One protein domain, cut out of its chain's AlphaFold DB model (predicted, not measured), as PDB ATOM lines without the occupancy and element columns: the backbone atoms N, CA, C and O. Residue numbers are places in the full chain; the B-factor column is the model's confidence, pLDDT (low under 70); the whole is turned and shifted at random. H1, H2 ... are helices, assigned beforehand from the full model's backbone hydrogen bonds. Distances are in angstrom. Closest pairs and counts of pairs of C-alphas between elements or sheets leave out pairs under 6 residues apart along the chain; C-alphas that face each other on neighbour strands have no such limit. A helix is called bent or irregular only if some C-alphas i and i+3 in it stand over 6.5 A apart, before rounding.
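This is residues 37 to 200 of the 316 residues of the protein "ATP-dependent DNA helicase RecQ" of Jejuia pallidilutea (UniProt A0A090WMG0). The domain is an elongated bundle, helices side by side, with four posts: the long helices H3, H4 and H5 make three, and the shorter H1 and H2, set end to end along H3, make the fourth. H6 folds back along the outer side of H5, and at one end of the bundle the links H2 to H3 and H4 to H5 pair briefly. The printed part has 164 residues with six named helices, H1 to H6 in order, and no named strand; the class is all helix. It is only just compact, close to loose, with a radius of gyration of the C-alphas of 18.0 A, and spans 59 by 30 by 24 A.

The longest helix is H3, residues 78 to 110, 45.4 A from first to last C-alpha. Before it come H1, residues 37 to 51, 21.5 A, beginning at C-alpha 37 (5.802, -15.571, 6.947), and H2, residues 54 to 69, 23.5 A. After it come H4, residues 117 to 143, 36.8 A; H5, residues 152 to 178, 38.4 A; and H6, residues 185 to 198, 20.0 A, ending at C-alpha 198 (22.145, -20.401, -21.185). H4 has a kink of 27 degrees near residue 135 and is only just irregular: C-alphas 137 and 140 are 6.52 A apart.

In the bundle of H1 to H6, the closest C-alphas of two touching helices are those of Ile 50 and Tyr 175 for H1 and H5, 6.7 A, those of Gln 43 and Thr 185 for H1 and H6, 6.7 A, and for the other touching helices those of the residue pairs that follow. H3 and H4, a helical hairpin, touch at Ile 85 and Ile 138, 5.8 A, at a shallow tilt of 7 degrees, opposite ways. With residues 78 to 93 alone H3 touches H2, at Leu 64 and Glu 79, 6.7 A; with residues 92 to 107 alone it touches H1, at Phe 51 and Ala 96, 5.9 A. H5 is the hub, touching four helices. It touches H2 at Ser 59 and Gln 161, 4.9 A, at a shallow tilt of 26 degrees, opposite ways. Residues 173 to 177 alone touch H4, at Ile 127 and Phe 176, 5.8 A. Residues 171 to 178 alone touch H6, at Ile 171 and Ser 195, 5.9 A, at 28 degrees, a shallow tilt. H1 only just touches H5 and H6, with 3 pairs of C-alphas within 8 A each. H3 and H5 are apart, as are H2 and H4. In H5 and H6 every O i to N i+4 pair is within hydrogen-bond range; in H1 10 of 11 are, in H2 10 of 12, in H3 25 of 29, in H4 21 of 23.

The two C-alphas farthest apart, of Asn 109 and Asp 150, are 60.0 A apart. The printed part has no cut. The link H1 to H2 is tight, the others are short. Residues 74 to 75 pair antiparallel with residues 148 to 149. The mean pLDDT of the printed part is 94.1; residues 198 to 200 are under 70.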
ATOM      1  N   ASP A  37       6.061 -16.806   7.693       90.50
ATOM      2  CA  ASP A  37       5.802 -15.571   6.947       90.50
ATOM      3  C   ASP A  37       6.912 -15.309   5.919       90.50
ATOM      4  O   ASP A  37       6.629 -15.023   4.755       90.50
ATOM      5  N   SER A  38       8.173 -15.528   6.305       93.88
ATOM      6  CA  SER A  38       9.324 -15.404   5.401       93.88
ATOM      7  C   SER A  38       9.260 -16.403   4.240       93.88
ATOM      8  O   SER A  38       9.579 -16.061   3.103       93.88
ATOM      9  N   GLN A  39       8.833 -17.646   4.492       95.00
ATOM     10  CA  GLN A  39       8.658 -18.653   3.438       95.00
ATOM     11  C   GLN A  39       7.533 -18.277   2.469       95.00
ATOM     12  O   GLN A  39       7.682 -18.451   1.257       95.00
ATOM     13  N   GLN A  40       6.419 -17.754   2.985       94.69
ATOM     14  CA  GLN A  40       5.316 -17.275   2.156       94.69
ATOM     15  C   GLN A  40       5.753 -16.109   1.271       94.69
ATOM     16  O   GLN A  40       5.548 -16.162   0.059       94.69
ATOM     17  N   GLU A  41       6.371 -15.083   1.858       96.50
ATOM     18  CA  GLU A  41       6.867 -13.917   1.126       96.50
ATOM     19  C   GLU A  41       7.868 -14.332   0.048       96.50
ATOM     20  O   GLU A  41       7.698 -13.971  -1.115       96.50
ATOM     21  N   PHE A  42       8.814 -15.209   0.389       97.81
ATOM     22  CA  PHE A  42       9.775 -15.741  -0.570       97.81
ATOM     23  C   PHE A  42       9.094 -16.415  -1.767       97.81
ATOM     24  O   PHE A  42       9.427 -16.119  -2.912       97.81
ATOM     25  N   GLN A  43       8.110 -17.294  -1.545       98.31
ATOM     26  CA  GLN A  43       7.398 -17.939  -2.653       98.31
ATOM     27  C   GLN A  43       6.608 -16.938  -3.505       98.31
ATOM     28  O   GLN A  43       6.574 -17.070  -4.731       98.31
ATOM     29  N   LEU A  44       5.993 -15.930  -2.884       98.19
ATOM     30  CA  LEU A  44       5.283 -14.873  -3.603       98.19
ATOM     31  C   LEU A  44       6.229 -14.019  -4.453       98.19
ATOM     32  O   LEU A  44       5.876 -13.694  -5.588       98.19
ATOM     33  N   ASP A  45       7.428 -13.719  -3.962       98.44
ATOM     34  CA  ASP A  45       8.454 -12.989  -4.710       98.44
ATOM     35  C   ASP A  45       8.938 -13.783  -5.926       98.44
ATOM     36  O   ASP A  45       9.060 -13.236  -7.026       98.44
ATOM     37  N   LEU A  46       9.137 -15.096  -5.773       98.44
ATOM     38  CA  LEU A  46       9.460 -15.970  -6.901       98.44
ATOM     39  C   LEU A  46       8.333 -15.978  -7.941       98.44
ATOM     40  O   LEU A  46       8.602 -15.919  -9.141       98.44
ATOM     41  N   ILE A  47       7.068 -16.011  -7.506       98.50
ATOM     42  CA  ILE A  47       5.924 -15.897  -8.419       98.50
ATOM     43  C   ILE A  47       5.918 -14.539  -9.127       98.50
ATOM     44  O   ILE A  47       5.717 -14.480 -10.343       98.50
ATOM     45  N   ALA A  48       6.163 -13.452  -8.396       98.31
ATOM     46  CA  ALA A  48       6.214 -12.110  -8.959       98.31
ATOM     47  C   ALA A  48       7.308 -11.991 -10.034       98.31
ATOM     48  O   ALA A  48       7.033 -11.461 -11.111       98.31
ATOM     49  N   GLU A  49       8.496 -12.565  -9.806       97.62
ATOM     50  CA  GLU A  49       9.612 -12.585 -10.767       97.62
ATOM     51  C   GLU A  49       9.211 -13.232 -12.106       97.62
ATOM     52  O   GLU A  49       9.635 -12.788 -13.178       97.62
ATOM     53  N   ILE A  50       8.345 -14.253 -12.091       98.00
ATOM     54  CA  ILE A  50       7.856 -14.921 -13.309       98.00
ATOM     55  C   ILE A  50       7.054 -13.949 -14.176       98.00
ATOM     56  O   ILE A  50       7.266 -13.888 -15.391       98.00
ATOM     57  N   PHE A  51       6.186 -13.149 -13.558       98.06
ATOM     58  CA  PHE A  51       5.249 -12.255 -14.244       98.06
ATOM     59  C   PHE A  51       5.707 -10.794 -14.305       98.06
ATOM     60  O   PHE A  51       4.965  -9.932 -14.771       98.06
ATOM     61  N   GLU A  52       6.930 -10.489 -13.874       94.88
ATOM     62  CA  GLU A  52       7.484  -9.143 -13.973       94.88
ATOM     63  C   GLU A  52       8.010  -8.847 -15.389       94.88
ATOM     64  O   GLU A  52       8.828  -9.596 -15.925       94.88
ATOM     65  N   PHE A  53       7.589  -7.734 -15.997       97.69
ATOM     66  CA  PHE A  53       8.008  -7.339 -17.352       97.69
ATOM     67  C   PHE A  53       8.708  -5.970 -17.420       97.69
ATOM     68  O   PHE A  53       8.933  -5.453 -18.513       97.69
ATOM     69  N   TYR A  54       9.093  -5.370 -16.285       96.44
ATOM     70  CA  TYR A  54       9.678  -4.020 -16.274       96.44
ATOM     71  C   TYR A  54      10.964  -3.921 -17.102       96.44
ATOM     72  O   TYR A  54      11.150  -2.939 -17.823       96.44
ATOM     73  N   GLY A  55      11.802  -4.964 -17.082       96.00
ATOM     74  CA  GLY A  55      13.046  -5.015 -17.857       96.00
ATOM     75  C   GLY A  55      12.857  -4.822 -19.369       96.00
ATOM     76  O   GLY A  55      13.720  -4.244 -20.022       96.00
ATOM     77  N   PHE A  56      11.703  -5.208 -19.924       97.75
ATOM     78  CA  PHE A  56      11.425  -5.066 -21.356       97.75
ATOM     79  C   PHE A  56      11.192  -3.609 -21.783       97.75
ATOM     80  O   PHE A  56      11.400  -3.264 -22.948       97.75
ATOM     81  N   LEU A  57      10.762  -2.735 -20.862       97.19
ATOM     82  CA  LEU A  57      10.421  -1.347 -21.187       97.19
ATOM     83  C   LEU A  57      11.627  -0.552 -21.686       97.19
ATOM     84  O   LEU A  57      11.455   0.328 -22.528       97.19
ATOM     85  N   HIS A  58      12.832  -0.841 -21.188       96.31
ATOM     86  CA  HIS A  58      14.037  -0.131 -21.615       96.31
ATOM     87  C   HIS A  58      14.303  -0.345 -23.109       96.31
ATOM     88  O   HIS A  58      14.289   0.619 -23.876       96.31
ATOM     89  N   SER A  59      14.462  -1.605 -23.522       96.56
ATOM     90  CA  SER A  59      14.730  -1.973 -24.913       96.56
ATOM     91  C   SER A  59      13.614  -1.499 -25.842       96.56
ATOM     92  O   SER A  59      13.891  -0.893 -26.873       96.56
ATOM     93  N   LEU A  60      12.344  -1.669 -25.446       97.12
ATOM     94  CA  LEU A  60      11.198  -1.192 -26.229       97.12
ATOM     95  C   LEU A  60      11.212   0.316 -26.447       97.12
ATOM     96  O   LEU A  60      11.066   0.792 -27.574       97.12
ATOM     97  N   ASN A  61      11.366   1.079 -25.365       97.69
ATOM     98  CA  ASN A  61      11.371   2.530 -25.456       97.69
ATOM     99  C   ASN A  61      12.579   3.015 -26.259       97.69
ATOM    100  O   ASN A  61      12.438   3.974 -27.013       97.69
ATOM    101  N   ARG A  62      13.735   2.342 -26.160       97.94
ATOM    102  CA  ARG A  62      14.912   2.683 -26.962       97.94
ATOM    103  C   ARG A  62      14.701   2.398 -28.448       97.94
ATOM    104  O   ARG A  62      15.024   3.267 -29.252       97.94
ATOM    105  N   ILE A  63      14.124   1.251 -28.817       97.69
ATOM    106  CA  ILE A  63      13.792   0.927 -30.217       97.69
ATOM    107  C   ILE A  63      12.875   2.004 -30.809       97.69
ATOM    108  O   ILE A  63      13.175   2.558 -31.868       97.69
ATOM    109  N   LEU A  64      11.790   2.347 -30.105       97.88
ATOM    110  CA  LEU A  64      10.836   3.361 -30.561       97.88
ATOM    111  C   LEU A  64      11.462   4.766 -30.622       97.88
ATOM    112  O   LEU A  64      11.241   5.486 -31.591       97.88
ATOM    113  N   ASP A  65      12.278   5.150 -29.635       97.88
ATOM    114  CA  ASP A  65      12.983   6.440 -29.610       97.88
ATOM    115  C   ASP A  65      13.961   6.587 -30.784       97.88
ATOM    116  O   ASP A  65      13.949   7.600 -31.488       97.88
ATOM    117  N   VAL A  66      14.781   5.560 -31.035       96.31
ATOM    118  CA  VAL A  66      15.717   5.545 -32.169       96.31
ATOM    119  C   VAL A  66      14.951   5.617 -33.483       96.31
ATOM    120  O   VAL A  66      15.321   6.410 -34.350       96.31
ATOM    121  N   TYR A  67      13.860   4.862 -33.618       95.94
ATOM    122  CA  TYR A  67      13.013   4.918 -34.801       95.94
ATOM    123  C   TYR A  67      12.426   6.310 -35.030       95.94
ATOM    124  O   TYR A  67      12.573   6.865 -36.115       95.94
ATOM    125  N   TYR A  68      11.829   6.924 -34.011       95.81
ATOM    126  CA  TYR A  68      11.206   8.240 -34.143       95.81
ATOM    127  C   TYR A  68      12.196   9.354 -34.483       95.81
ATOM    128  O   TYR A  68      11.850  10.251 -35.253       95.81
ATOM    129  N   LYS A  69      13.435   9.270 -33.994       95.06
ATOM    130  CA  LYS A  69      14.511  10.212 -34.339       95.06
ATOM    131  C   LYS A  69      15.084  10.007 -35.744       95.06
ATOM    132  O   LYS A  69      15.694  10.928 -36.275       95.06
ATOM    133  N   ASN A  70      14.890   8.831 -36.344       91.56
ATOM    134  CA  ASN A  70      15.537   8.421 -37.594       91.56
ATOM    135  C   ASN A  70      14.546   7.849 -38.628       91.56
ATOM    136  O   ASN A  70      14.944   7.076 -39.497       91.56
ATOM    137  N   ARG A  71      13.254   8.217 -38.563       88.38
ATOM    138  CA  ARG A  71      12.188   7.616 -39.398       88.38
ATOM    139  C   ARG A  71      12.480   7.653 -40.901       88.38
ATOM    140  O   ARG A  71      11.995   6.801 -41.628       88.38
ATOM    141  N   THR A  72      13.231   8.645 -41.376       83.69
ATOM    142  CA  THR A  72      13.527   8.838 -42.805       83.69
ATOM    143  C   THR A  72      14.574   7.875 -43.360       83.69
ATOM    144  O   THR A  72      14.658   7.730 -44.575       83.69
ATOM    145  N   VAL A  73      15.373   7.249 -42.492       81.75
ATOM    146  CA  VAL A  73      16.484   6.352 -42.861       81.75
ATOM    147  C   VAL A  73      16.244   4.911 -42.408       81.75
ATOM    148  O   VAL A  73      17.132   4.072 -42.524       81.75
ATOM    149  N   ILE A  74      15.070   4.617 -41.845       85.56
ATOM    150  CA  ILE A  74      14.681   3.276 -41.405       85.56
ATOM    151  C   ILE A  74      13.485   2.821 -42.230       85.56
ATOM    152  O   ILE A  74      12.446   3.479 -42.243       85.56
ATOM    153  N   GLU A  75      13.614   1.656 -42.855       83.25
ATOM    154  CA  GLU A  75      12.535   0.995 -43.580       83.25
ATOM    155  C   GLU A  75      12.142  -0.300 -42.859       83.25
ATOM    156  O   GLU A  75      13.000  -1.056 -42.403       83.25
ATOM    157  N   GLY A  76      10.837  -0.545 -42.720       85.31
ATOM    158  CA  GLY A  76      10.276  -1.696 -42.005       85.31
ATOM    159  C   GLY A  76       9.215  -1.310 -40.963       85.31
ATOM    160  O   GLY A  76       9.100  -0.139 -40.584       85.31
ATOM    161  N   PRO A  77       8.420  -2.277 -40.471       92.88
ATOM    162  CA  PRO A  77       7.252  -2.024 -39.628       92.88
ATOM    163  C   PRO A  77       7.597  -1.791 -38.143       92.88
ATOM    164  O   PRO A  77       6.921  -2.321 -37.271       92.88
ATOM    165  N   ILE A  78       8.622  -0.990 -37.814       95.19
ATOM    166  CA  ILE A  78       9.083  -0.800 -36.419       95.19
ATOM    167  C   ILE A  78       7.933  -0.371 -35.499       95.19
ATOM    168  O   ILE A  78       7.622  -1.051 -34.527       95.19
ATOM    169  N   GLU A  79       7.284   0.752 -35.800       95.69
ATOM    170  CA  GLU A  79       6.195   1.271 -34.968       95.69
ATOM    171  C   GLU A  79       4.994   0.318 -34.947       95.69
ATOM    172  O   GLU A  79       4.458   0.038 -33.878       95.69
ATOM    173  N   ALA A  80       4.629  -0.247 -36.101       95.44
ATOM    174  CA  ALA A  80       3.516  -1.186 -36.217       95.44
ATOM    175  C   ALA A  80       3.738  -2.491 -35.427       95.44
ATOM    176  O   ALA A  80       2.771  -3.080 -34.953       95.44
ATOM    177  N   THR A  81       4.987  -2.929 -35.250       96.75
ATOM    178  CA  THR A  81       5.338  -4.109 -34.450       96.75
ATOM    179  C   THR A  81       5.501  -3.764 -32.970       96.75
ATOM    180  O   THR A  81       4.913  -4.420 -32.113       96.75
ATOM    181  N   PHE A  82       6.287  -2.739 -32.636       97.88
ATOM    182  CA  PHE A  82       6.699  -2.495 -31.251       97.88
ATOM    183  C   PHE A  82       5.700  -1.682 -30.428       97.88
ATOM    184  O   PHE A  82       5.715  -1.801 -29.201       97.88
ATOM    185  N   LEU A  83       4.813  -0.900 -31.050       97.69
ATOM    186  CA  LEU A  83       3.772  -0.189 -30.308       97.69
ATOM    187  C   LEU A  83       2.733  -1.165 -29.708       97.69
ATOM    188  O   LEU A  83       2.553  -1.124 -28.490       97.69
ATOM    189  N   PRO A  84       2.159  -2.131 -30.459       98.31
ATOM    190  CA  PRO A  84       1.288  -3.152 -29.866       98.31
ATOM    191  C   PRO A  84       1.986  -4.027 -28.817       98.31
ATOM    192  O   PRO A  84       1.381  -4.377 -27.803       98.31
ATOM    193  N   ILE A  85       3.268  -4.359 -29.019       98.50
ATOM    194  CA  ILE A  85       4.064  -5.098 -28.024       98.50
ATOM    195  C   ILE A  85       4.202  -4.281 -26.731       98.50
ATOM    196  O   ILE A  85       4.056  -4.825 -25.634       98.50
ATOM    197  N   LYS A  86       4.445  -2.971 -26.837       98.12
ATOM    198  CA  LYS A  86       4.515  -2.068 -25.683       98.12
ATOM    199  C   LYS A  86       3.184  -1.986 -24.939       98.12
ATOM    200  O   LYS A  86       3.182  -2.018 -23.705       98.12
ATOM    201  N   ASP A  87       2.067  -1.925 -25.657       98.12
ATOM    202  CA  ASP A  87       0.734  -1.931 -25.050       98.12
ATOM    203  C   ASP A  87       0.462  -3.257 -24.328       98.12
ATOM    204  O   ASP A  87      -0.011  -3.267 -23.187       98.12
ATOM    205  N   CYS A  88       0.845  -4.380 -24.943       98.38
ATOM    206  CA  CYS A  88       0.766  -5.709 -24.339       98.38
ATOM    207  C   CYS A  88       1.583  -5.789 -23.038       98.38
ATOM    208  O   CYS A  88       1.040  -6.173 -22.003       98.38
ATOM    209  N   ILE A  89       2.842  -5.340 -23.047       98.38
ATOM    210  CA  ILE A  89       3.704  -5.325 -21.854       98.38
ATOM    211  C   ILE A  89       3.163  -4.386 -20.770       98.38
ATOM    212  O   ILE A  89       3.180  -4.728 -19.589       98.38
ATOM    213  N   THR A  90       2.614  -3.231 -21.142       98.00
ATOM    214  CA  THR A  90       1.976  -2.319 -20.178       98.00
ATOM    215  C   THR A  90       0.768  -2.982 -19.514       98.00
ATOM    216  O   THR A  90       0.584  -2.890 -18.298       98.00
ATOM    217  N   ASN A  91      -0.036  -3.711 -20.291       98.38
ATOM    218  CA  ASN A  91      -1.148  -4.483 -19.757       98.38
ATOM    219  C   ASN A  91      -0.672  -5.639 -18.859       98.38
ATOM    220  O   ASN A  91      -1.241  -5.843 -17.790       98.38
ATOM    221  N   PHE A  92       0.400  -6.342 -19.230       98.50
ATOM    222  CA  PHE A  92       1.026  -7.368 -18.392       98.50
ATOM    223  C   PHE A  92       1.430  -6.829 -17.026       98.50
ATOM    224  O   PHE A  92       1.093  -7.444 -16.021       98.50
ATOM    225  N   LEU A  93       2.068  -5.657 -16.965       98.25
ATOM    226  CA  LEU A  93       2.446  -5.026 -15.698       98.25
ATOM    227  C   LEU A  93       1.227  -4.715 -14.821       98.25
ATOM    228  O   LEU A  93       1.244  -4.963 -13.615       98.25
ATOM    229  N   LYS A  94       0.139  -4.223 -15.424       98.06
ATOM    230  CA  LYS A  94      -1.118  -3.963 -14.712       98.06
ATOM    231  C   LYS A  94      -1.740  -5.253 -14.167       98.06
ATOM    232  O   LYS A  94      -2.151  -5.287 -13.007       98.06
ATOM    233  N   VAL A  95      -1.812  -6.296 -14.994       98.25
ATOM    234  CA  VAL A  95      -2.368  -7.603 -14.611       98.25
ATOM    235  C   VAL A  95      -1.514  -8.251 -13.522       98.25
ATOM    236  O   VAL A  95      -2.066  -8.701 -12.522       98.25
ATOM    237  N   ALA A  96      -0.187  -8.239 -13.670       98.19
ATOM    238  CA  ALA A  96       0.753  -8.792 -12.699       98.19
ATOM    239  C   ALA A  96       0.638  -8.095 -11.337       98.19
ATOM    240  O   ALA A  96       0.588  -8.768 -10.315       98.19
ATOM    241  N   ASN A  97       0.507  -6.764 -11.307       97.81
ATOM    242  CA  ASN A  97       0.318  -6.027 -10.057       97.81
ATOM    243  C   ASN A  97      -0.959  -6.473  -9.317       97.81
ATOM    244  O   ASN A  97      -0.914  -6.841  -8.144       97.81
ATOM    245  N   GLY A  98      -2.097  -6.522 -10.021       97.88
ATOM    246  CA  GLY A  98      -3.357  -6.992  -9.434       97.88
ATOM    247  C   GLY A  98      -3.305  -8.459  -8.996       97.88
ATOM    248  O   GLY A  98      -3.822  -8.810  -7.936       97.88
ATOM    249  N   PHE A  99      -2.648  -9.309  -9.786       98.31
ATOM    250  CA  PHE A  99      -2.434 -10.718  -9.475       98.31
ATOM    251  C   PHE A  99      -1.581 -10.905  -8.212       98.31
ATOM    252  O   PHE A  99      -1.999 -11.615  -7.302       98.31
ATOM    253  N   ASN A 100      -0.447 -10.210  -8.105       97.81
ATOM    254  CA  ASN A 100       0.442 -10.284  -6.944       97.81
ATOM    255  C   ASN A 100      -0.253  -9.779  -5.671       97.81
ATOM    256  O   ASN A 100      -0.171 -10.422  -4.625       97.81
ATOM    257  N   ALA A 101      -1.005  -8.676  -5.764       97.88
ATOM    258  CA  ALA A 101      -1.801  -8.168  -4.646       97.88
ATOM    259  C   ALA A 101      -2.844  -9.195  -4.173       97.88
ATOM    260  O   ALA A 101      -3.033  -9.388  -2.972       97.88
ATOM    261  N   GLN A 102      -3.488  -9.893  -5.111       97.69
ATOM    262  CA  GLN A 102      -4.425 -10.964  -4.794       97.69
ATOM    263  C   GLN A 102      -3.738 -12.169  -4.141       97.69
ATOM    264  O   GLN A 102      -4.271 -12.705  -3.171       97.69
ATOM    265  N   LEU A 103      -2.578 -12.608  -4.640       97.56
ATOM    266  CA  LEU A 103      -1.863 -13.735  -4.036       97.56
ATOM    267  C   LEU A 103      -1.413 -13.426  -2.608       97.56
ATOM    268  O   LEU A 103      -1.585 -14.269  -1.734       97.56
ATOM    269  N   LYS A 104      -0.946 -12.197  -2.359       96.31
ATOM    270  CA  LYS A 104      -0.595 -11.726  -1.013       96.31
ATOM    271  C   LYS A 104      -1.781 -11.759  -0.045       96.31
ATOM    272  O   LYS A 104      -1.605 -12.043   1.130       96.31
ATOM    273  N   GLN A 105      -2.996 -11.474  -0.515       96.12
ATOM    274  CA  GLN A 105      -4.198 -11.589   0.321       96.12
ATOM    275  C   GLN A 105      -4.576 -13.048   0.596       96.12
ATOM    276  O   GLN A 105      -5.038 -13.369   1.688       96.12
ATOM    277  N   LEU A 106      -4.401 -13.931  -0.389       95.25
ATOM    278  CA  LEU A 106      -4.735 -15.347  -0.253       95.25
ATOM    279  C   LEU A 106      -3.753 -16.083   0.662       95.25
ATOM    280  O   LEU A 106      -4.194 -16.888   1.477       95.25
ATOM    281  N   SER A 107      -2.455 -15.779   0.578       94.06
ATOM    282  CA  SER A 107      -1.409 -16.461   1.357       94.06
ATOM    283  C   SER A 107      -1.611 -16.351   2.870       94.06
ATOM    284  O   SER A 107      -1.257 -17.278   3.595       94.06
ATOM    285  N   VAL A 108      -2.258 -15.276   3.340       92.00
ATOM    286  CA  VAL A 108      -2.606 -15.077   4.760       92.00
ATOM    287  C   VAL A 108      -3.392 -16.267   5.322       92.00
ATOM    288  O   VAL A 108      -3.131 -16.699   6.440       92.00
ATOM    289  N   ASN A 109      -4.326 -16.823   4.543       89.94
ATOM    290  CA  ASN A 109      -5.178 -17.935   4.981       89.94
ATOM    291  C   ASN A 109      -4.756 -19.282   4.383       89.94
ATOM    292  O   ASN A 109      -4.953 -20.324   5.000       89.94
ATOM    293  N   GLU A 110      -4.198 -19.263   3.176       90.56
ATOM    294  CA  GLU A 110      -3.914 -20.458   2.385       90.56
ATOM    295  C   GLU A 110      -2.541 -21.081   2.672       90.56
ATOM    296  O   GLU A 110      -2.294 -22.220   2.284       90.56
ATOM    297  N   GLY A 111      -1.637 -20.371   3.354       90.94
ATOM    298  CA  GLY A 111      -0.304 -20.895   3.630       90.94
ATOM    299  C   GLY A 111       0.672 -20.671   2.470       90.94
ATOM    300  O   GLY A 111       0.691 -19.607   1.851       90.94
ATOM    301  N   LEU A 112       1.525 -21.667   2.221       95.00
ATOM    302  CA  LEU A 112       2.516 -21.641   1.147       95.00
ATOM    303  C   LEU A 112       1.836 -21.728  -0.226       95.00
ATOM    304  O   LEU A 112       0.876 -22.476  -0.432       95.00
ATOM    305  N   ALA A 113       2.353 -20.970  -1.190       95.94
ATOM    306  CA  ALA A 113       1.795 -20.896  -2.535       95.94
ATOM    307  C   ALA A 113       1.888 -22.234  -3.286       95.94
ATOM    308  O   ALA A 113       1.013 -22.551  -4.095       95.94
ATOM    309  N   GLU A 114       2.938 -23.019  -3.038       96.38
ATOM    310  CA  GLU A 114       3.119 -24.328  -3.676       96.38
ATOM    311  C   GLU A 114       2.150 -25.411  -3.174       96.38
ATOM    312  O   GLU A 114       1.785 -26.295  -3.949       96.38
ATOM    313  N   ASP A 115       1.640 -25.270  -1.947       96.12
ATOM    314  CA  ASP A 115       0.733 -26.238  -1.317       96.12
ATOM    315  C   ASP A 115      -0.752 -25.847  -1.431       96.12
ATOM    316  O   ASP A 115      -1.640 -26.702  -1.380       96.12
ATOM    317  N   SER A 116      -1.055 -24.559  -1.613       97.31
ATOM    318  CA  SER A 116      -2.437 -24.082  -1.723       97.31
ATOM    319  C   SER A 116      -3.058 -24.404  -3.083       97.31
ATOM    320  O   SER A 116      -2.701 -23.827  -4.112       97.31
ATOM    321  N   ALA A 117      -4.100 -25.240  -3.088       97.62
ATOM    322  CA  ALA A 117      -4.881 -25.531  -4.290       97.62
ATOM    323  C   ALA A 117      -5.493 -24.265  -4.926       97.62
ATOM    324  O   ALA A 117      -5.570 -24.162  -6.154       97.62
ATOM    325  N   VAL A 118      -5.895 -23.287  -4.102       97.62
ATOM    326  CA  VAL A 118      -6.489 -22.021  -4.555       97.62
ATOM    327  C   VAL A 118      -5.449 -21.155  -5.266       97.62
ATOM    328  O   VAL A 118      -5.716 -20.645  -6.359       97.62
ATOM    329  N   ILE A 119      -4.259 -21.000  -4.678       97.94
ATOM    330  CA  ILE A 119      -3.164 -20.225  -5.278       97.94
ATOM    331  C   ILE A 119      -2.649 -20.923  -6.541       97.94
ATOM    332  O   ILE A 119      -2.495 -20.269  -7.573       97.94
ATOM    333  N   GLN A 120      -2.487 -22.247  -6.509       98.44
ATOM    334  CA  GLN A 120      -2.067 -23.052  -7.659       98.44
ATOM    335  C   GLN A 120      -3.006 -22.909  -8.859       98.44
ATOM    336  O   GLN A 120      -2.556 -22.768  -9.998       98.44
ATOM    337  N   GLU A 121      -4.316 -22.907  -8.623       98.00
ATOM    338  CA  GLU A 121      -5.293 -22.734  -9.693       98.00
ATOM    339  C   GLU A 121      -5.212 -21.344 -10.335       98.00
ATOM    340  O   GLU A 121      -5.273 -21.205 -11.560       98.00
ATOM    341  N   ARG A 122      -5.016 -20.301  -9.523       98.12
ATOM    342  CA  ARG A 122      -4.806 -18.938 -10.029       98.12
ATOM    343  C   ARG A 122      -3.491 -18.810 -10.787       98.12
ATOM    344  O   ARG A 122      -3.473 -18.200 -11.853       98.12
ATOM    345  N   PHE A 123      -2.424 -19.413 -10.272       98.56
ATOM    346  CA  PHE A 123      -1.122 -19.440 -10.924       98.56
ATOM    347  C   PHE A 123      -1.197 -20.103 -12.302       98.56
ATOM    348  O   PHE A 123      -0.744 -19.516 -13.281       98.56
ATOM    349  N   ARG A 124      -1.847 -21.270 -12.425       98.62
ATOM    350  CA  ARG A 124      -2.047 -21.933 -13.727       98.62
ATOM    351  C   ARG A 124      -2.803 -21.050 -14.715       98.62
ATOM    352  O   ARG A 124      -2.389 -20.931 -15.866       98.62
ATOM    353  N   LYS A 125      -3.873 -20.380 -14.274       98.44
ATOM    354  CA  LYS A 125      -4.613 -19.423 -15.117       98.44
ATOM    355  C   LYS A 125      -3.737 -18.259 -15.573       98.44
ATOM    356  O   LYS A 125      -3.815 -17.873 -16.737       98.44
ATOM    357  N   ALA A 126      -2.889 -17.733 -14.688       98.44
ATOM    358  CA  ALA A 126      -1.922 -16.702 -15.044       98.44
ATOM    359  C   ALA A 126      -0.918 -17.225 -16.083       98.44
ATOM    360  O   ALA A 126      -0.770 -16.607 -17.131       98.44
ATOM    361  N   ILE A 127      -0.303 -18.395 -15.872       98.44
ATOM    362  CA  ILE A 127       0.615 -19.010 -16.849       98.44
ATOM    363  C   ILE A 127      -0.045 -19.153 -18.221       98.44
ATOM    364  O   ILE A 127       0.536 -18.729 -19.216       98.44
ATOM    365  N   VAL A 128      -1.265 -19.692 -18.285       98.44
ATOM    366  CA  VAL A 128      -1.997 -19.847 -19.553       98.44
ATOM    367  C   VAL A 128      -2.215 -18.494 -20.230       98.44
ATOM    368  O   VAL A 128      -1.925 -18.358 -21.420       98.44
ATOM    369  N   TYR A 129      -2.678 -17.490 -19.481       98.56
ATOM    370  CA  TYR A 129      -2.922 -16.146 -20.002       98.56
ATOM    371  C   TYR A 129      -1.637 -15.500 -20.539       98.56
ATOM    372  O   TYR A 129      -1.573 -15.137 -21.713       98.56
ATOM    373  N   PHE A 130      -0.597 -15.403 -19.707       98.62
ATOM    374  CA  PHE A 130       0.658 -14.749 -20.071       98.62
ATOM    375  C   PHE A 130       1.380 -15.487 -21.199       98.62
ATOM    376  O   PHE A 130       1.895 -14.830 -22.100       98.62
ATOM    377  N   ASN A 131       1.389 -16.826 -21.202       98.06
ATOM    378  CA  ASN A 131       2.013 -17.590 -22.281       98.06
ATOM    379  C   ASN A 131       1.303 -17.357 -23.617       98.06
ATOM    380  O   ASN A 131       1.956 -17.027 -24.601       98.06
ATOM    381  N   THR A 132      -0.029 -17.459 -23.637       98.19
ATOM    382  CA  THR A 132      -0.827 -17.269 -24.860       98.19
ATOM    383  C   THR A 132      -0.645 -15.863 -25.427       98.19
ATOM    384  O   THR A 132      -0.411 -15.687 -26.622       98.19
ATOM    385  N   GLU A 133      -0.712 -14.843 -24.574       98.19
ATOM    386  CA  GLU A 133      -0.536 -13.453 -24.994       98.19
ATOM    387  C   GLU A 133       0.907 -13.178 -25.445       98.19
ATOM    388  O   GLU A 133       1.115 -12.493 -26.441       98.19
ATOM    389  N   THR A 134       1.909 -13.758 -24.774       98.25
ATOM    390  CA  THR A 134       3.320 -13.643 -25.177       98.25
ATOM    391  C   THR A 134       3.562 -14.295 -26.538       98.25
ATOM    392  O   THR A 134       4.233 -13.718 -27.392       98.25
ATOM    393  N   GLU A 135       3.003 -15.482 -26.770       96.44
ATOM    394  CA  GLU A 135       3.110 -16.176 -28.053       96.44
ATOM    395  C   GLU A 135       2.457 -15.366 -29.174       96.44
ATOM    396  O   GLU A 135       3.107 -15.032 -30.164       96.44
ATOM    397  N   THR A 136       1.200 -14.973 -28.990       96.75
ATOM    398  CA  THR A 136       0.397 -14.348 -30.050       96.75
ATOM    399  C   THR A 136       0.741 -12.883 -30.307       96.75
ATOM    400  O   THR A 136       0.753 -12.458 -31.461       96.75
ATOM    401  N   LYS A 137       1.019 -12.093 -29.262       97.69
ATOM    402  CA  LYS A 137       1.191 -10.634 -29.375       97.69
ATOM    403  C   LYS A 137       2.642 -10.180 -29.401       97.69
ATOM    404  O   LYS A 137       2.887  -9.025 -29.729       97.69
ATOM    405  N   ILE A 138       3.592 -11.053 -29.056       97.69
ATOM    406  CA  ILE A 138       5.018 -10.707 -29.006       97.69
ATOM    407  C   ILE A 138       5.829 -11.615 -29.932       97.69
ATOM    408  O   ILE A 138       6.470 -11.119 -30.853       97.69
ATOM    409  N   LEU A 139       5.786 -12.937 -29.738       94.38
ATOM    410  CA  LEU A 139       6.619 -13.861 -30.516       94.38
ATOM    411  C   LEU A 139       6.228 -13.921 -31.995       94.38
ATOM    412  O   LEU A 139       7.113 -13.821 -32.841       94.38
ATOM    413  N   GLU A 140       4.943 -14.091 -32.326       91.50
ATOM    414  CA  GLU A 140       4.513 -14.168 -33.732       91.50
ATOM    415  C   GLU A 140       4.869 -12.899 -34.535       91.50
ATOM    416  O   GLU A 140       5.497 -13.039 -35.588       91.50
ATOM    417  N   PRO A 141       4.597 -11.667 -34.050       92.38
ATOM    418  CA  PRO A 141       5.043 -10.451 -34.733       92.38
ATOM    419  C   PRO A 141       6.563 -10.345 -34.877       92.38
ATOM    420  O   PRO A 141       7.042  -9.854 -35.894       92.38
ATOM    421  N   LEU A 142       7.337 -10.804 -33.886       91.12
ATOM    422  CA  LEU A 142       8.800 -10.746 -33.943       91.12
ATOM    423  C   LEU A 142       9.410 -11.736 -34.939       91.12
ATOM    424  O   LEU A 142      10.435 -11.429 -35.540       91.12
ATOM    425  N   LYS A 143       8.787 -12.899 -35.171       86.62
ATOM    426  CA  LYS A 143       9.285 -13.891 -36.146       86.62
ATOM    427  C   LYS A 143       9.352 -13.346 -37.569       86.62
ATOM    428  O   LYS A 143      10.225 -13.748 -38.334       86.62
ATOM    429  N   THR A 144       8.405 -12.486 -37.931       82.00
ATOM    430  CA  THR A 144       8.307 -11.873 -39.265       82.00
ATOM    431  C   THR A 144       8.856 -10.448 -39.290       82.00
ATOM    432  O   THR A 144       8.913  -9.825 -40.353       82.00
ATOM    433  N   PHE A 145       9.263  -9.923 -38.134       88.50
ATOM    434  CA  PHE A 145       9.787  -8.578 -38.015       88.50
ATOM    435  C   PHE A 145      11.174  -8.470 -38.650       88.50
ATOM    436  O   PHE A 145      12.086  -9.247 -38.370       88.50
ATOM    437  N   ALA A 146      11.343  -7.434 -39.463       82.25
ATOM    438  CA  ALA A 146      12.630  -7.039 -39.993       82.25
ATOM    439  C   ALA A 146      12.640  -5.559 -40.344       82.25
ATOM    440  O   ALA A 146      11.601  -4.956 -40.607       82.25
ATOM    441  N   PHE A 147      13.834  -4.985 -40.375       85.44
ATOM    442  CA  PHE A 147      14.042  -3.601 -40.760       85.44
ATOM    443  C   PHE A 147      15.372  -3.452 -41.496       85.44
ATOM    444  O   PHE A 147      16.270  -4.288 -41.361       85.44
ATOM    445  N   THR A 148      15.504  -2.372 -42.255       79.00
ATOM    446  CA  THR A 148      16.752  -1.973 -42.904       79.00
ATOM    447  C   THR A 148      17.031  -0.499 -42.645       79.00
ATOM    448  O   THR A 148      16.132   0.288 -42.346       79.00
ATOM    449  N   THR A 149      18.305  -0.124 -42.704       82.25
ATOM    450  CA  THR A 149      18.744   1.266 -42.607       82.25
ATOM    451  C   THR A 149      20.107   1.424 -43.268       82.25
ATOM    452  O   THR A 149      20.942   0.518 -43.230       82.25
ATOM    453  N   ASP A 150      20.332   2.577 -43.885       75.62
ATOM    454  CA  ASP A 150      21.615   3.020 -44.427       75.62
ATOM    455  C   ASP A 150      22.511   3.693 -43.368       75.62
ATOM    456  O   ASP A 150      23.684   3.971 -43.634       75.62
ATOM    457  N   ASN A 151      22.006   3.882 -42.144       82.81
ATOM    458  CA  ASN A 151      22.778   4.352 -41.001       82.81
ATOM    459  C   ASN A 151      23.219   3.177 -40.110       82.81
ATOM    460  O   ASN A 151      22.443   2.638 -39.319       82.81
ATOM    461  N   GLN A 152      24.500   2.810 -40.202       81.94
ATOM    462  CA  GLN A 152      25.073   1.683 -39.454       81.94
ATOM    463  C   GLN A 152      24.936   1.827 -37.930       81.94
ATOM    464  O   GLN A 152      24.660   0.837 -37.255       81.94
ATOM    465  N   ALA A 153      25.083   3.038 -37.379       85.06
ATOM    466  CA  ALA A 153      24.972   3.266 -35.937       85.06
ATOM    467  C   ALA A 153      23.531   3.070 -35.440       85.06
ATOM    468  O   ALA A 153      23.307   2.443 -34.407       85.06
ATOM    469  N   VAL A 154      22.553   3.556 -36.210       90.00
ATOM    470  CA  VAL A 154      21.120   3.338 -35.949       90.00
ATOM    471  C   VAL A 154      20.782   1.851 -36.028       90.00
ATOM    472  O   VAL A 154      20.120   1.323 -35.133       90.00
ATOM    473  N   GLY A 155      21.276   1.168 -37.064       87.75
ATOM    474  CA  GLY A 155      21.083  -0.268 -37.242       87.75
ATOM    475  C   GLY A 155      21.626  -1.072 -36.066       87.75
ATOM    476  O   GLY A 155      20.896  -1.868 -35.479       87.75
ATOM    477  N   ALA A 156      22.876  -0.812 -35.673       87.81
ATOM    478  CA  ALA A 156      23.528  -1.492 -34.559       87.81
ATOM    479  C   ALA A 156      22.795  -1.289 -33.223       87.81
ATOM    480  O   ALA A 156      22.669  -2.240 -32.454       87.81
ATOM    481  N   ASP A 157      22.282  -0.084 -32.951       94.00
ATOM    482  CA  ASP A 157      21.532   0.189 -31.722       94.00
ATOM    483  C   ASP A 157      20.212  -0.588 -31.688       94.00
ATOM    484  O   ASP A 157      19.987  -1.364 -30.762       94.00
ATOM    485  N   ILE A 158      19.378  -0.483 -32.733       94.75
ATOM    486  CA  ILE A 158      18.105  -1.224 -32.798       94.75
ATOM    487  C   ILE A 158      18.356  -2.733 -32.696       94.75
ATOM    488  O   ILE A 158      17.657  -3.414 -31.948       94.75
ATOM    489  N   THR A 159      19.363  -3.261 -33.402       91.94
ATOM    490  CA  THR A 159      19.723  -4.684 -33.317       91.94
ATOM    491  C   THR A 159      20.121  -5.083 -31.901       91.94
ATOM    492  O   THR A 159      19.627  -6.095 -31.413       91.94
ATOM    493  N   LYS A 160      20.949  -4.285 -31.216       94.62
ATOM    494  CA  LYS A 160      21.338  -4.556 -29.828       94.62
ATOM    495  C   LYS A 160      20.121  -4.596 -28.903       94.62
ATOM    496  O   LYS A 160      19.975  -5.546 -28.147       94.62
ATOM    497  N   GLN A 161      19.240  -3.598 -28.982       97.19
ATOM    498  CA  GLN A 161      18.045  -3.569 -28.136       97.19
ATOM    499  C   GLN A 161      17.109  -4.742 -28.415       97.19
ATOM    500  O   GLN A 161      16.478  -5.254 -27.495       97.19
ATOM    501  N   LEU A 162      17.007  -5.162 -29.677       95.38
ATOM    502  CA  LEU A 162      16.195  -6.308 -30.054       95.38
ATOM    503  C   LEU A 162      16.780  -7.618 -29.521       95.38
ATOM    504  O   LEU A 162      16.026  -8.452 -29.034       95.38
ATOM    505  N   ASP A 163      18.105  -7.782 -29.557       91.88
ATOM    506  CA  ASP A 163      18.779  -8.921 -28.924       91.88
ATOM    507  C   ASP A 163      18.502  -8.954 -27.417       91.88
ATOM    508  O   ASP A 163      18.055  -9.973 -26.901       91.88
ATOM    509  N   ASP A 164      18.688  -7.823 -26.729       94.56
ATOM    510  CA  ASP A 164      18.451  -7.721 -25.286       94.56
ATOM    511  C   ASP A 164      16.973  -8.034 -24.945       94.56
ATOM    512  O   ASP A 164      16.673  -8.718 -23.963       94.56
ATOM    513  N   PHE A 165      16.033  -7.587 -25.787       96.75
ATOM    514  CA  PHE A 165      14.606  -7.896 -25.658       96.75
ATOM    515  C   PHE A 165      14.312  -9.393 -25.866       96.75
ATOM    516  O   PHE A 165      13.560  -9.992 -25.093       96.75
ATOM    517  N   GLU A 166      14.885 -10.013 -26.901       94.56
ATOM    518  CA  GLU A 166      14.698 -11.436 -27.218       94.56
ATOM    519  C   GLU A 166      15.335 -12.364 -26.174       94.56
ATOM    520  O   GLU A 166      14.791 -13.437 -25.886       94.56
ATOM    521  N   ASP A 167      16.445 -11.948 -25.566       92.81
ATOM    522  CA  ASP A 167      17.070 -12.662 -24.455       92.81
ATOM    523  C   ASP A 167      16.121 -12.700 -23.251       92.81
ATOM    524  O   ASP A 167      15.811 -13.781 -22.741       92.81
ATOM    525  N   LEU A 168      15.553 -11.553 -22.856       95.19
ATOM    526  CA  LEU A 168      14.530 -11.494 -21.805       95.19
ATOM    527  C   LEU A 168      13.302 -12.350 -22.153       95.19
ATOM    528  O   LEU A 168      12.777 -13.078 -21.304       95.19
ATOM    529  N   LEU A 169      12.853 -12.308 -23.411       96.12
ATOM    530  CA  LEU A 169      11.704 -13.081 -23.885       96.12
ATOM    531  C   LEU A 169      11.958 -14.589 -23.791       96.12
ATOM    532  O   LEU A 169      11.088 -15.343 -23.352       96.12
ATOM    533  N   THR A 170      13.165 -15.028 -24.143       94.75
ATOM    534  CA  THR A 170      13.580 -16.433 -24.053       94.75
ATOM    535  C   THR A 170      13.474 -16.950 -22.620       94.75
ATOM    536  O   THR A 170      13.006 -18.072 -22.402       94.75
ATOM    537  N   ILE A 171      13.856 -16.129 -21.639       95.75
ATOM    538  CA  ILE A 171      13.743 -16.461 -20.215       95.75
ATOM    539  C   ILE A 171      12.270 -16.625 -19.816       95.75
ATOM    540  O   ILE A 171      11.907 -17.632 -19.208       95.75
ATOM    541  N   LYS A 172      11.397 -15.689 -20.206       97.12
ATOM    542  CA  LYS A 172       9.961 -15.766 -19.880       97.12
ATOM    543  C   LYS A 172       9.287 -16.989 -20.492       97.12
ATOM    544  O   LYS A 172       8.578 -17.711 -19.797       97.12
ATOM    545  N   VAL A 173       9.583 -17.292 -21.753       96.38
ATOM    546  CA  VAL A 173       9.072 -18.493 -22.432       96.38
ATOM    547  C   VAL A 173       9.556 -19.773 -21.745       96.38
ATOM    548  O   VAL A 173       8.791 -20.730 -21.620       96.38
ATOM    549  N   LEU A 174      10.809 -19.807 -21.273       96.56
ATOM    550  CA  LEU A 174      11.330 -20.933 -20.495       96.56
ATOM    551  C   LEU A 174      10.529 -21.132 -19.201       96.56
ATOM    552  O   LEU A 174      10.175 -22.267 -18.880       96.56
ATOM    553  N   TYR A 175      10.225 -20.049 -18.485       97.50
ATOM    554  CA  TYR A 175       9.444 -20.100 -17.248       97.50
ATOM    555  C   TYR A 175       8.019 -20.587 -17.502       97.50
ATOM    556  O   TYR A 175       7.578 -21.540 -16.861       97.50
ATOM    557  N   PHE A 176       7.325 -20.016 -18.488       97.88
ATOM    558  CA  PHE A 176       5.947 -20.396 -18.804       97.88
ATOM    559  C   PHE A 176       5.819 -21.861 -19.215       97.88
ATOM    560  O   PHE A 176       4.959 -22.572 -18.699       97.88
ATOM    561  N   LYS A 177       6.725 -22.353 -20.065       96.00
ATOM    562  CA  LYS A 177       6.753 -23.770 -20.462       96.00
ATOM    563  C   LYS A 177       7.133 -24.695 -19.310       96.00
ATOM    564  O   LYS A 177       6.655 -25.823 -19.240       96.00
ATOM    565  N   GLY A 178       8.014 -24.240 -18.424       96.38
ATOM    566  CA  GLY A 178       8.526 -25.034 -17.314       96.38
ATOM    567  C   GLY A 178       7.576 -25.167 -16.122       96.38
ATOM    568  O   GLY A 178       7.836 -26.023 -15.276       96.38
ATOM    569  N   MET A 179       6.514 -24.354 -16.057       96.00
ATOM    570  CA  MET A 179       5.602 -24.251 -14.906       96.00
ATOM    571  C   MET A 179       4.115 -24.361 -15.278       96.00
ATOM    572  O   MET A 179       3.243 -23.857 -14.577       96.00
ATOM    573  N   VAL A 180       3.795 -25.062 -16.371       96.38
ATOM    574  CA  VAL A 180       2.402 -25.282 -16.810       96.38
ATOM    575  C   VAL A 180       1.577 -26.055 -15.770       96.38
ATOM    576  O   VAL A 180       0.385 -25.801 -15.606       96.38
ATOM    577  N   SER A 181       2.197 -26.991 -15.048       95.50
ATOM    578  CA  SER A 181       1.519 -27.822 -14.045       95.50
ATOM    579  C   SER A 181       1.164 -27.074 -12.756       95.50
ATOM    580  O   SER A 181       0.302 -27.529 -12.003       95.50
ATOM    581  N   GLY A 182       1.804 -25.934 -12.492       97.50
ATOM    582  CA  GLY A 182       1.693 -25.229 -11.220       97.50
ATOM    583  C   GLY A 182       3.012 -24.607 -10.772       97.50
ATOM    584  O   GLY A 182       4.061 -24.838 -11.381       97.50
ATOM    585  N   PHE A 183       2.942 -23.815  -9.704       98.44
ATOM    586  CA  PHE A 183       4.116 -23.215  -9.082       98.44
ATOM    587  C   PHE A 183       4.793 -24.227  -8.158       98.44
ATOM    588  O   PHE A 183       4.128 -24.869  -7.345       98.44
ATOM    589  N   ASN A 184       6.114 -24.343  -8.275       98.19
ATOM    590  CA  ASN A 184       6.956 -25.117  -7.374       98.19
ATOM    591  C   ASN A 184       8.301 -24.402  -7.215       98.19
ATOM    592  O   ASN A 184       8.942 -24.052  -8.212       98.19
ATOM    593  N   THR A 185       8.729 -24.220  -5.968       98.06
ATOM    594  CA  THR A 185       9.903 -23.414  -5.619       98.06
ATOM    595  C   THR A 185      11.180 -23.968  -6.245       98.06
ATOM    596  O   THR A 185      11.874 -23.269  -6.986       98.06
ATOM    597  N   THR A 186      11.469 -25.249  -6.008       97.88
ATOM    598  CA  THR A 186      12.666 -25.923  -6.532       97.88
ATOM    599  C   THR A 186      12.710 -25.851  -8.051       97.88
ATOM    600  O   THR A 186      13.730 -25.482  -8.634       97.88
ATOM    601  N   ARG A 187      11.574 -26.117  -8.705       98.06
ATOM    602  CA  ARG A 187      11.479 -26.069 -10.160       98.06
ATOM    603  C   ARG A 187      11.768 -24.677 -10.713       98.06
ATOM    604  O   ARG A 187      12.474 -24.558 -11.716       98.06
ATOM    605  N   PHE A 188      11.236 -23.627 -10.091       98.19
ATOM    606  CA  PHE A 188      11.518 -22.263 -10.525       98.19
ATOM    607  C   PHE A 188      13.007 -21.924 -10.381       98.19
ATOM    608  O   PHE A 188      13.611 -21.412 -11.325       98.19
ATOM    609  N   LEU A 189      13.625 -22.277  -9.251       97.75
ATOM    610  CA  LEU A 189      15.048 -22.028  -9.008       97.75
ATOM    611  C   LEU A 189      15.953 -22.764 -10.010       97.75
ATOM    612  O   LEU A 189      16.923 -22.182 -10.498       97.75
ATOM    613  N   GLU A 190      15.614 -23.996 -10.396       97.19
ATOM    614  CA  GLU A 190      16.307 -24.721 -11.472       97.19
ATOM    615  C   GLU A 190      16.218 -23.990 -12.818       97.19
ATOM    616  O   GLU A 190      17.215 -23.849 -13.532       97.19
ATOM    617  N   LEU A 191      15.019 -23.523 -13.187       96.88
ATOM    618  CA  LEU A 191      14.797 -22.793 -14.437       96.88
ATOM    619  C   LEU A 191      15.532 -21.448 -14.434       96.88
ATOM    620  O   LEU A 191      16.099 -21.067 -15.460       96.88
ATOM    621  N   ARG A 192      15.567 -20.764 -13.287       95.62
ATOM    622  CA  ARG A 192      16.313 -19.519 -13.076       95.62
ATOM    623  C   ARG A 192      17.820 -19.736 -13.184       95.62
ATOM    624  O   ARG A 192      18.502 -18.984 -13.867       95.62
ATOM    625  N   ALA A 193      18.358 -20.794 -12.582       95.00
ATOM    626  CA  ALA A 193      19.764 -21.141 -12.767       95.00
ATOM    627  C   ALA A 193      20.057 -21.416 -14.253       95.00
ATOM    628  O   ALA A 193      20.987 -20.854 -14.832       95.00
ATOM    629  N   LYS A 194      19.205 -22.213 -14.912       93.56
ATOM    630  CA  LYS A 194      19.343 -22.542 -16.337       93.56
ATOM    631  C   LYS A 194      19.331 -21.306 -17.240       93.56
ATOM    632  O   LYS A 194      20.091 -21.279 -18.212       93.56
ATOM    633  N   SER A 195      18.497 -20.305 -16.956       91.38
ATOM    634  CA  SER A 195      18.425 -19.078 -17.757       91.38
ATOM    635  C   SER A 195      19.715 -18.255 -17.668       91.38
ATOM    636  O   SER A 195      20.203 -17.788 -18.697       91.38
ATOM    637  N   VAL A 196      20.332 -18.179 -16.484       87.38
ATOM    638  CA  VAL A 196      21.608 -17.473 -16.266       87.38
ATOM    639  C   VAL A 196      22.767 -18.121 -17.033       87.38
ATOM    640  O   VAL A 196      23.583 -17.415 -17.628       87.38
ATOM    641  N   PHE A 197      22.844 -19.455 -17.057       79.88
ATOM    642  CA  PHE A 197      23.920 -20.160 -17.769       79.88
ATOM    643  C   PHE A 197      23.706 -20.197 -19.289       79.88
ATOM    644  O   PHE A 197      24.662 -20.070 -20.051       79.88
ATOM    645  N   SER A 198      22.456 -20.291 -19.751       67.19
ATOM    646  CA  SER A 198      22.145 -20.401 -21.185       67.19
ATOM    647  C   SER A 198      22.362 -19.098 -21.972       67.19
ATOM    648  O   SER A 198      22.518 -19.154 -23.191       67.19
ATOM    649  N   GLY A 199      22.373 -17.935 -21.307       56.19
ATOM    650  CA  GLY A 199      22.565 -16.625 -21.948       56.19
ATOM    651  C   GLY A 199      24.006 -16.314 -22.378       56.19
ATOM    652  O   GLY A 199      24.215 -15.415 -23.184       56.19
ATOM    653  N   LYS A 200      25.012 -17.049 -21.879       49.53
ATOM    654  CA  LYS A 200      26.435 -16.759 -22.160       49.53
ATOM    655  C   LYS A 200      27.043 -17.568 -23.309       49.53
ATOM    656  O   LYS A 200      28.076 -17.167 -23.833       49.53
TER     657      LYS A 200